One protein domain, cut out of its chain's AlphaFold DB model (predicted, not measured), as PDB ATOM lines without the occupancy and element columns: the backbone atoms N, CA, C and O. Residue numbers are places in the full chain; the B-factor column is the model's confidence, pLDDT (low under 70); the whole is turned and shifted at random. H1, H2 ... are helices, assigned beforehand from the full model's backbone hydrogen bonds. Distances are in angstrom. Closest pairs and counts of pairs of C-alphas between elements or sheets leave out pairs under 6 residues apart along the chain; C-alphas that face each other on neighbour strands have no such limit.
ATOM      1  N   TYR A  84     -10.823  55.189  30.337       92.50
ATOM      2  CA  TYR A  84     -11.343  54.101  31.137       92.50
ATOM      3  C   TYR A  84     -10.272  53.594  32.102       92.50
ATOM      4  O   TYR A  84      -9.098  53.447  31.749       92.50
ATOM      5  N   GLN A  85     -10.711  53.353  33.331       88.88
ATOM      6  CA  GLN A  85      -9.919  52.756  34.391       88.88
ATOM      7  C   GLN A  85     -10.592  51.441  34.745       88.88
ATOM      8  O   GLN A  85     -11.686  51.439  35.307       88.88
ATOM      9  N   ASP A  86      -9.946  50.339  34.400       85.75
ATOM     10  CA  ASP A  86     -10.387  49.003  34.735       85.75
ATOM     11  C   ASP A  86     -10.307  48.812  36.250       85.75
ATOM     12  O   ASP A  86      -9.246  48.911  36.871       85.75
ATOM     13  N   LYS A  87     -11.469  48.586  36.859       79.81
ATOM     14  CA  LYS A  87     -11.610  48.395  38.305       79.81
ATOM     15  C   LYS A  87     -11.779  46.928  38.692       79.81
ATOM     16  O   LYS A  87     -12.049  46.663  39.868       79.81
ATOM     17  N   ARG A  88     -11.632  45.974  37.762       79.06
ATOM     18  CA  ARG A  88     -11.686  44.535  38.069       79.06
ATOM     19  C   ARG A  88     -10.707  44.188  39.196       79.06
ATOM     20  O   ARG A  88      -9.589  44.688  39.248       79.06
ATOM     21  N   GLY A  89     -11.159  43.353  40.131       73.50
ATOM     22  CA  GLY A  89     -10.390  42.991  41.330       73.50
ATOM     23  C   GLY A  89     -10.389  44.042  42.452       73.50
ATOM     24  O   GLY A  89      -9.805  43.794  43.503       73.50
ATOM     25  N   SER A  90     -11.068  45.182  42.278       74.00
ATOM     26  CA  SER A  90     -11.280  46.200  43.318       74.00
ATOM     27  C   SER A  90     -12.771  46.407  43.591       74.00
ATOM     28  O   SER A  90     -13.614  46.080  42.756       74.00
ATOM     29  N   GLY A  91     -13.119  47.031  44.721       67.06
ATOM     30  CA  GLY A  91     -14.517  47.372  45.015       67.06
ATOM     31  C   GLY A  91     -15.160  48.337  44.012       67.06
ATOM     32  O   GLY A  91     -16.382  48.357  43.881       67.06
ATOM     33  N   GLY A  92     -14.351  49.066  43.236       72.38
ATOM     34  CA  GLY A  92     -14.825  49.954  42.176       72.38
ATOM     35  C   GLY A  92     -15.523  49.233  41.019       72.38
ATOM     36  O   GLY A  92     -16.248  49.881  40.268       72.38
ATOM     37  N   VAL A  93     -15.377  47.910  40.879       76.50
ATOM     38  CA  VAL A  93     -16.020  47.142  39.798       76.50
ATOM     39  C   VAL A  93     -17.552  47.240  39.824       76.50
ATOM     40  O   VAL A  93     -18.190  47.146  38.782       76.50
ATOM     41  N   LEU A  94     -18.160  47.514  40.985       71.88
ATOM     42  CA  LEU A  94     -19.610  47.717  41.087       71.88
ATOM     43  C   LEU A  94     -20.114  48.942  40.317       71.88
ATOM     44  O   LEU A  94     -21.274  48.983  39.909       71.88
ATOM     45  N   SER A  95     -19.248  49.935  40.120       72.62
ATOM     46  CA  SER A  95     -19.560  51.126  39.327       72.62
ATOM     47  C   SER A  95     -19.483  50.873  37.819       72.62
ATOM     48  O   SER A  95     -19.968  51.691  37.038       72.62
ATOM     49  N   ASP A  96     -18.941  49.723  37.405       78.44
ATOM     50  CA  ASP A  96     -18.762  49.356  36.010       78.44
ATOM     51  C   ASP A  96     -19.316  47.953  35.695       78.44
ATOM     52  O   ASP A  96     -18.606  46.951  35.596       78.44
ATOM     53  N   LEU A  97     -20.623  47.912  35.445       76.44
ATOM     54  CA  LEU A  97     -21.358  46.702  35.064       76.44
ATOM     55  C   LEU A  97     -21.861  46.731  33.609       76.44
ATOM     56  O   LEU A  97     -22.708  45.925  33.221       76.44
ATOM     57  N   GLY A  98     -21.383  47.683  32.804       75.88
ATOM     58  CA  GLY A  98     -21.773  47.812  31.399       75.88
ATOM     59  C   GLY A  98     -21.041  46.820  30.493       75.88
ATOM     60  O   GLY A  98     -19.890  46.464  30.758       75.88
ATOM     61  N   ARG A  99     -21.679  46.419  29.384       82.00
ATOM     62  CA  ARG A  99     -21.041  45.655  28.294       82.00
ATOM     63  C   ARG A  99     -20.425  46.592  27.247       82.00
ATOM     64  O   ARG A  99     -20.715  46.492  26.060       82.00
ATOM     65  N   HIS A 100     -19.610  47.538  27.699       85.94
ATOM     66  CA  HIS A 100     -19.025  48.559  26.825       85.94
ATOM     67  C   HIS A 100     -17.759  48.084  26.088       85.94
ATOM     68  O   HIS A 100     -17.340  48.747  25.148       85.94
ATOM     69  N   GLY A 101     -17.151  46.962  26.504       84.75
ATOM     70  CA  GLY A 101     -15.997  46.353  25.823       84.75
ATOM     71  C   GLY A 101     -14.711  47.189  25.833       84.75
ATOM     72  O   GLY A 101     -13.868  46.977  24.976       84.75
ATOM     73  N   LEU A 102     -14.580  48.138  26.767       88.62
ATOM     74  CA  LEU A 102     -13.385  48.982  26.879       88.62
ATOM     75  C   LEU A 102     -12.318  48.273  27.711       88.62
ATOM     76  O   LEU A 102     -12.641  47.608  28.700       88.62
ATOM     77  N   GLU A 103     -11.066  48.492  27.342       89.94
ATOM     78  CA  GLU A 103      -9.874  48.059  28.056       89.94
ATOM     79  C   GLU A 103      -9.186  49.239  28.754       89.94
ATOM     80  O   GLU A 103      -9.448  50.415  28.475       89.94
ATOM     81  N   GLN A 104      -8.313  48.931  29.717       92.31
ATOM     82  CA  GLN A 104      -7.577  49.931  30.489       92.31
ATOM     83  C   GLN A 104      -6.920  50.977  29.573       92.31
ATOM     84  O   GLN A 104      -6.085  50.652  28.734       92.31
ATOM     85  N   GLY A 105      -7.232  52.255  29.797       93.69
ATOM     86  CA  GLY A 105      -6.649  53.361  29.039       93.69
ATOM     87  C   GLY A 105      -7.397  53.748  27.759       93.69
ATOM     88  O   GLY A 105      -7.087  54.813  27.209       93.69
ATOM     89  N   ASP A 106      -8.395  52.971  27.329       94.19
ATOM     90  CA  ASP A 106      -9.277  53.345  26.223       94.19
ATOM     91  C   ASP A 106     -10.028  54.636  26.527       94.19
ATOM     92  O   ASP A 106     -10.285  54.982  27.677       94.19
ATOM     93  N   LYS A 107     -10.422  55.375  25.493       94.00
ATOM     94  CA  LYS A 107     -11.247  56.572  25.693       94.00
ATOM     95  C   LYS A 107     -12.666  56.167  26.091       94.00
ATOM     96  O   LYS A 107     -13.258  55.291  25.468       94.00
ATOM     97  N   LEU A 108     -13.248  56.885  27.050       92.06
ATOM     98  CA  LEU A 108     -14.685  56.848  27.320       92.06
ATOM     99  C   LEU A 108     -15.424  57.548  26.173       92.06
ATOM    100  O   LEU A 108     -15.741  58.734  26.251       92.06
ATOM    101  N   LYS A 109     -15.600  56.830  25.063       87.75
ATOM    102  CA  LYS A 109     -16.282  57.318  23.866       87.75
ATOM    103  C   LYS A 109     -16.986  56.165  23.162       87.75
ATOM    104  O   LYS A 109     -16.351  55.393  22.449       87.75
ATOM    105  N   SER A 110     -18.289  56.069  23.365       87.62
ATOM    106  CA  SER A 110     -19.199  55.165  22.658       87.62
ATOM    107  C   SER A 110     -20.630  55.489  23.078       87.62
ATOM    108  O   SER A 110     -20.845  56.290  23.982       87.62
ATOM    109  N   SER A 111     -21.614  54.782  22.535       90.81
ATOM    110  CA  SER A 111     -23.015  54.900  22.962       90.81
ATOM    111  C   SER A 111     -23.260  54.510  24.431       90.81
ATOM    112  O   SER A 111     -24.305  54.834  24.990       90.81
ATOM    113  N   PHE A 112     -22.295  53.854  25.095       89.56
ATOM    114  CA  PHE A 112     -22.298  53.641  26.552       89.56
ATOM    115  C   PHE A 112     -21.849  54.874  27.349       89.56
ATOM    116  O   PHE A 112     -22.198  55.008  28.520       89.56
ATOM    117  N   PHE A 113     -21.078  55.760  26.720       91.81
ATOM    118  CA  PHE A 113     -20.523  56.989  27.283       91.81
ATOM    119  C   PHE A 113     -20.775  58.151  26.306       91.81
ATOM    120  O   PHE A 113     -19.821  58.661  25.708       91.81
ATOM    121  N   PRO A 114     -22.052  58.523  26.092       91.94
ATOM    122  CA  PRO A 114     -22.433  59.437  25.028       91.94
ATOM    123  C   PRO A 114     -21.941  60.863  25.280       91.94
ATOM    124  O   PRO A 114     -21.796  61.315  26.424       91.94
ATOM    125  N   VAL A 115     -21.731  61.602  24.197       92.00
ATOM    126  CA  VAL A 115     -21.344  63.010  24.246       92.00
ATOM    127  C   VAL A 115     -22.577  63.872  24.501       92.00
ATOM    128  O   VAL A 115     -23.503  63.942  23.699       92.00
ATOM    129  N   ILE A 116     -22.561  64.592  25.622       89.12
ATOM    130  CA  ILE A 116     -23.630  65.536  25.986       89.12
ATOM    131  C   ILE A 116     -23.322  66.987  25.583       89.12
ATOM    132  O   ILE A 116     -24.226  67.815  25.525       89.12
ATOM    133  N   TYR A 117     -22.052  67.314  25.319       89.31
ATOM    134  CA  TYR A 117     -21.585  68.668  25.000       89.31
ATOM    135  C   TYR A 117     -20.334  68.619  24.096       89.31
ATOM    136  O   TYR A 117     -19.467  67.777  24.336       89.31
ATOM    137  N   PRO A 118     -20.176  69.517  23.097       89.88
ATOM    138  CA  PRO A 118     -21.056  70.644  22.761       89.88
ATOM    139  C   PRO A 118     -22.291  70.249  21.956       89.88
ATOM    140  O   PRO A 118     -23.245  71.017  21.886       89.88
ATOM    141  N   ARG A 119     -22.278  69.064  21.340       89.06
ATOM    142  CA  ARG A 119     -23.370  68.581  20.507       89.06
ATOM    143  C   ARG A 119     -23.584  67.094  20.740       89.06
ATOM    144  O   ARG A 119     -22.622  66.334  20.782       89.06
ATOM    145  N   PHE A 120     -24.851  66.738  20.862       87.94
ATOM    146  CA  PHE A 120     -25.334  65.369  20.909       87.94
ATOM    147  C   PHE A 120     -25.054  64.622  19.595       87.94
ATOM    148  O   PHE A 120     -25.185  65.211  18.518       87.94
ATOM    149  N   ASP A 121     -24.692  63.343  19.680       91.44
ATOM    150  CA  ASP A 121     -24.536  62.462  18.518       91.44
ATOM    151  C   ASP A 121     -25.784  61.579  18.346       91.44
ATOM    152  O   ASP A 121     -26.070  60.689  19.149       91.44
ATOM    153  N   ASP A 122     -26.527  61.808  17.263       93.00
ATOM    154  CA  ASP A 122     -27.762  61.074  16.967       93.00
ATOM    155  C   ASP A 122     -27.533  59.568  16.774       93.00
ATOM    156  O   ASP A 122     -28.456  58.769  16.962       93.00
ATOM    157  N   ASN A 123     -26.325  59.145  16.396       93.50
ATOM    158  CA  ASN A 123     -26.017  57.724  16.266       93.50
ATOM    159  C   ASN A 123     -25.914  57.049  17.637       93.50
ATOM    160  O   ASN A 123     -26.406  55.931  17.784       93.50
ATOM    161  N   GLU A 124     -25.378  57.741  18.648       92.62
ATOM    162  CA  GLU A 124     -25.341  57.236  20.028       92.62
ATOM    163  C   GLU A 124     -26.768  57.005  20.560       92.62
ATOM    164  O   GLU A 124     -27.056  55.989  21.202       92.62
ATOM    165  N   ALA A 125     -27.697  57.899  20.202       89.75
ATOM    166  CA  ALA A 125     -29.125  57.767  20.492       89.75
ATOM    167  C   ALA A 125     -29.744  56.525  19.843       89.75
ATOM    168  O   ALA A 125     -30.393  55.724  20.513       89.75
ATOM    169  N   LYS A 126     -29.521  56.347  18.535       93.38
ATOM    170  CA  LYS A 126     -30.071  55.218  17.772       93.38
ATOM    171  C   LYS A 126     -29.570  53.886  18.309       93.38
ATOM    172  O   LYS A 126     -30.335  52.928  18.400       93.38
ATOM    173  N   GLU A 127     -28.295  53.805  18.680       91.44
ATOM    174  CA  GLU A 127     -27.737  52.588  19.263       91.44
ATOM    175  C   GLU A 127     -28.362  52.262  20.621       91.44
ATOM    176  O   GLU A 127     -28.737  51.106  20.844       91.44
ATOM    177  N   ARG A 128     -28.560  53.267  21.485       88.81
ATOM    178  CA  ARG A 128     -29.321  53.115  22.732       88.81
ATOM    179  C   ARG A 128     -30.737  52.608  22.457       88.81
ATOM    180  O   ARG A 128     -31.137  51.604  23.040       88.81
ATOM    181  N   ASP A 129     -31.464  53.261  21.556       90.25
ATOM    182  CA  ASP A 129     -32.875  52.959  21.277       90.25
ATOM    183  C   ASP A 129     -33.059  51.586  20.612       90.25
ATOM    184  O   ASP A 129     -34.077  50.927  20.806       90.25
ATOM    185  N   SER A 130     -32.042  51.103  19.893       91.12
ATOM    186  CA  SER A 130     -32.001  49.744  19.334       91.12
ATOM    187  C   SER A 130     -31.618  48.648  20.341       91.12
ATOM    188  O   SER A 130     -31.520  47.481  19.966       91.12
ATOM    189  N   GLY A 131     -31.355  48.998  21.607       84.19
ATOM    190  CA  GLY A 131     -30.966  48.045  22.651       84.19
ATOM    191  C   GLY A 131     -29.520  47.542  22.555       84.19
ATOM    192  O   GLY A 131     -29.163  46.567  23.217       84.19
ATOM    193  N   LYS A 132     -28.660  48.188  21.754       83.19
ATOM    194  CA  LYS A 132     -27.228  47.836  21.658       83.19
ATOM    195  C   LYS A 132     -26.432  48.268  22.891       83.19
ATOM    196  O   LYS A 132     -25.369  47.706  23.158       83.19
ATOM    197  N   VAL A 133     -26.954  49.237  23.641       86.06
ATOM    198  CA  VAL A 133     -26.402  49.713  24.913       86.06
ATOM    199  C   VAL A 133     -27.141  49.032  26.058       86.06
ATOM    200  O   VAL A 133     -28.367  49.081  26.125       86.06
ATOM    201  N   GLY A 134     -26.414  48.403  26.979       79.75
ATOM    202  CA  GLY A 134     -27.048  47.725  28.106       79.75
ATOM    203  C   GLY A 134     -26.112  46.879  28.959       79.75
ATOM    204  O   GLY A 134     -24.895  46.828  28.769       79.75
ATOM    205  N   ARG A 135     -26.700  46.198  29.938       80.31
ATOM    206  CA  ARG A 135     -25.987  45.257  30.802       80.31
ATOM    207  C   ARG A 135     -26.269  43.829  30.353       80.31
ATOM    208  O   ARG A 135     -27.334  43.537  29.818       80.31
ATOM    209  N   SER A 136     -25.316  42.943  30.597       71.94
ATOM    210  CA  SER A 136     -25.414  41.518  30.290       71.94
ATOM    211  C   SER A 136     -25.204  40.738  31.586       71.94
ATOM    212  O   SER A 136     -24.162  40.919  32.218       71.94
ATOM    213  N   PRO A 137     -26.148  39.873  32.007       73.62
ATOM    214  CA  PRO A 137     -25.999  39.074  33.226       73.62
ATOM    215  C   PRO A 137     -24.704  38.252  33.252       73.62
ATOM    216  O   PRO A 137     -24.058  38.142  34.291       73.62
ATOM    217  N   ARG A 138     -24.284  37.733  32.091       72.56
ATOM    218  CA  ARG A 138     -23.033  36.979  31.942       72.56
ATOM    219  C   ARG A 138     -21.797  37.847  32.187       72.56
ATOM    220  O   ARG A 138     -20.860  37.387  32.833       72.56
ATOM    221  N   ASP A 139     -21.811  39.091  31.713       69.81
ATOM    222  CA  ASP A 139     -20.689  40.025  31.888       69.81
ATOM    223  C   ASP A 139     -20.644  40.600  33.307       69.81
ATOM    224  O   ASP A 139     -19.572  40.812  33.864       69.81
ATOM    225  N   ILE A 140     -21.806  40.788  33.938       73.88
ATOM    226  CA  ILE A 140     -21.887  41.113  35.367       73.88
ATOM    227  C   ILE A 140     -21.253  39.983  36.186       73.88
ATOM    228  O   ILE A 140     -20.379  40.238  37.012       73.88
ATOM    229  N   ALA A 141     -21.649  38.732  35.938       72.44
ATOM    230  CA  ALA A 141     -21.116  37.580  36.659       72.44
ATOM    231  C   ALA A 141     -19.594  37.425  36.476       72.44
ATOM    232  O   ALA A 141     -18.893  37.147  37.447       72.44
ATOM    233  N   SER A 142     -19.070  37.651  35.266       71.06
ATOM    234  CA  SER A 142     -17.626  37.572  34.999       71.06
ATOM    235  C   SER A 142     -16.828  38.696  35.666       71.06
ATOM    236  O   SER A 142     -15.731  38.454  36.164       71.06
ATOM    237  N   LYS A 143     -17.369  39.919  35.735       72.94
ATOM    238  CA  LYS A 143     -16.731  41.038  36.447       72.94
ATOM    239  C   LYS A 143     -16.730  40.826  37.965       72.94
ATOM    240  O   LYS A 143     -15.760  41.183  38.632       72.94
ATOM    241  N   LEU A 144     -17.786  40.215  38.508       70.25
ATOM    242  CA  LEU A 144     -17.926  39.952  39.944       70.25
ATOM    243  C   LEU A 144     -17.156  38.712  40.422       70.25
ATOM    244  O   LEU A 144     -16.713  38.697  41.568       70.25
ATOM    245  N   SER A 145     -16.935  37.696  39.581       65.31
ATOM    246  CA  SER A 145     -16.155  36.507  39.973       65.31
ATOM    247  C   SER A 145     -14.711  36.849  40.364       65.31
ATOM    248  O   SER A 145     -14.137  36.195  41.233       65.31
ATOM    249  N   GLY A 146     -14.153  37.933  39.814       61.84
ATOM    250  CA  GLY A 146     -12.847  38.472  40.202       61.84
ATOM    251  C   GLY A 146     -12.784  39.074  41.614       61.84
ATOM    252  O   GLY A 146     -11.687  39.279  42.129       61.84
ATOM    253  N   LEU A 147     -13.924  39.344  42.266       60.72
ATOM    254  CA  LEU A 147     -13.973  39.815  43.659       60.72
ATOM    255  C   LEU A 147     -13.849  38.675  44.676       60.72
ATOM    256  O   LEU A 147     -13.324  38.892  45.771       60.72
ATOM    257  N   ALA A 148     -14.277  37.463  44.302       55.72
ATOM    258  CA  ALA A 148     -14.360  36.300  45.189       55.72
ATOM    259  C   ALA A 148     -12.998  35.838  45.746       55.72
ATOM    260  O   ALA A 148     -12.950  35.022  46.661       55.72
ATOM    261  N   GLY A 149     -11.888  36.362  45.216       50.12
ATOM    262  CA  GLY A 149     -10.544  35.917  45.561       50.12
ATOM    263  C   GLY A 149      -9.844  36.636  46.714       50.12
ATOM    264  O   GLY A 149      -8.839  36.095  47.163       50.12
ATOM    265  N   LYS A 150     -10.268  37.825  47.190       47.59
ATOM    266  CA  LYS A 150      -9.400  38.581  48.130       47.59
ATOM    267  C   LYS A 150     -10.015  39.556  49.153       47.59
ATOM    268  O   LYS A 150      -9.248  39.994  50.003       47.59
ATOM    269  N   ALA A 151     -11.314  39.910  49.150       47.47
ATOM    270  CA  ALA A 151     -11.808  40.906  50.139       47.47
ATOM    271  C   ALA A 151     -13.336  41.027  50.407       47.47
ATOM    272  O   ALA A 151     -13.748  41.988  51.058       47.47
ATOM    273  N   SER A 152     -14.216  40.163  49.894       48.25
ATOM    274  CA  SER A 152     -15.576  40.622  49.533       48.25
ATOM    275  C   SER A 152     -16.779  39.952  50.223       48.25
ATOM    276  O   SER A 152     -17.835  39.880  49.600       48.25
ATOM    277  N   GLY A 153     -16.668  39.470  51.464       49.38
ATOM    278  CA  GLY A 153     -17.830  38.935  52.200       49.38
ATOM    279  C   GLY A 153     -18.767  40.039  52.702       49.38
ATOM    280  O   GLY A 153     -19.878  40.212  52.203       49.38
ATOM    281  N   ASP A 154     -18.279  40.855  53.637       51.66
ATOM    282  CA  ASP A 154     -19.137  41.796  54.373       51.66
ATOM    283  C   ASP A 154     -19.366  43.127  53.642       51.66
ATOM    284  O   ASP A 154     -20.437  43.722  53.733       51.66
ATOM    285  N   LYS A 155     -18.391  43.586  52.844       51.78
ATOM    286  CA  LYS A 155     -18.441  44.907  52.177       51.78
ATOM    287  C   LYS A 155     -19.474  45.017  51.050       51.78
ATOM    288  O   LYS A 155     -19.747  46.119  50.585       51.78
TER     289      LYS A 155
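What this domain is: This is residues 84 to 155 of the 169 residues of the protein "Hypothetical protein" of Minutocellus polymorphus (UniProt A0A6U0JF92). Little regular structure is present: a loose, elongated winding of loops has H3 and the short H1 near each other towards one end and H2 towards the other, with residues 96 to 121 looping between H1 and H2. The printed part has 72 residues, with three named helices in the order H1, H2, H3 and no named strand; the class is all helix, with 22 residues in named elements. The radius of gyration of the C-alphas is 14.4 A, and the spans are 43 by 23 by 19 A.

Where its parts are: H3, residues 137 to 145, is 12.2 A long and ends at C-alpha 145 (-16.155, 36.507, 39.973). H1, residues 91 to 95, begins at C-alpha 91 (-14.517, 47.372, 45.015). H2, residues 122 to 129, is 10.5 A long.

How they stand to each other: H3 and H1 are close but not clearly touching; their closest C-alphas, of Lys 143 and Val 93, are 7.0 A apart. H2 is apart from H1 and from H3. In H2 and H3 every O i to N i+4 pair is within hydrogen-bond range; in H1 0 of 1 is, beside 1 of 2 O i to N i+3 pairs.

The domain as a whole: The farthest C-alphas, of Arg 119 and Gly 153, are 43.7 A apart. The printed part has no cut. The link from H1 to H2 is long, 26 residues. Confidence is low, with pLDDT under 70, at residues 91, 139 and 145 to 155.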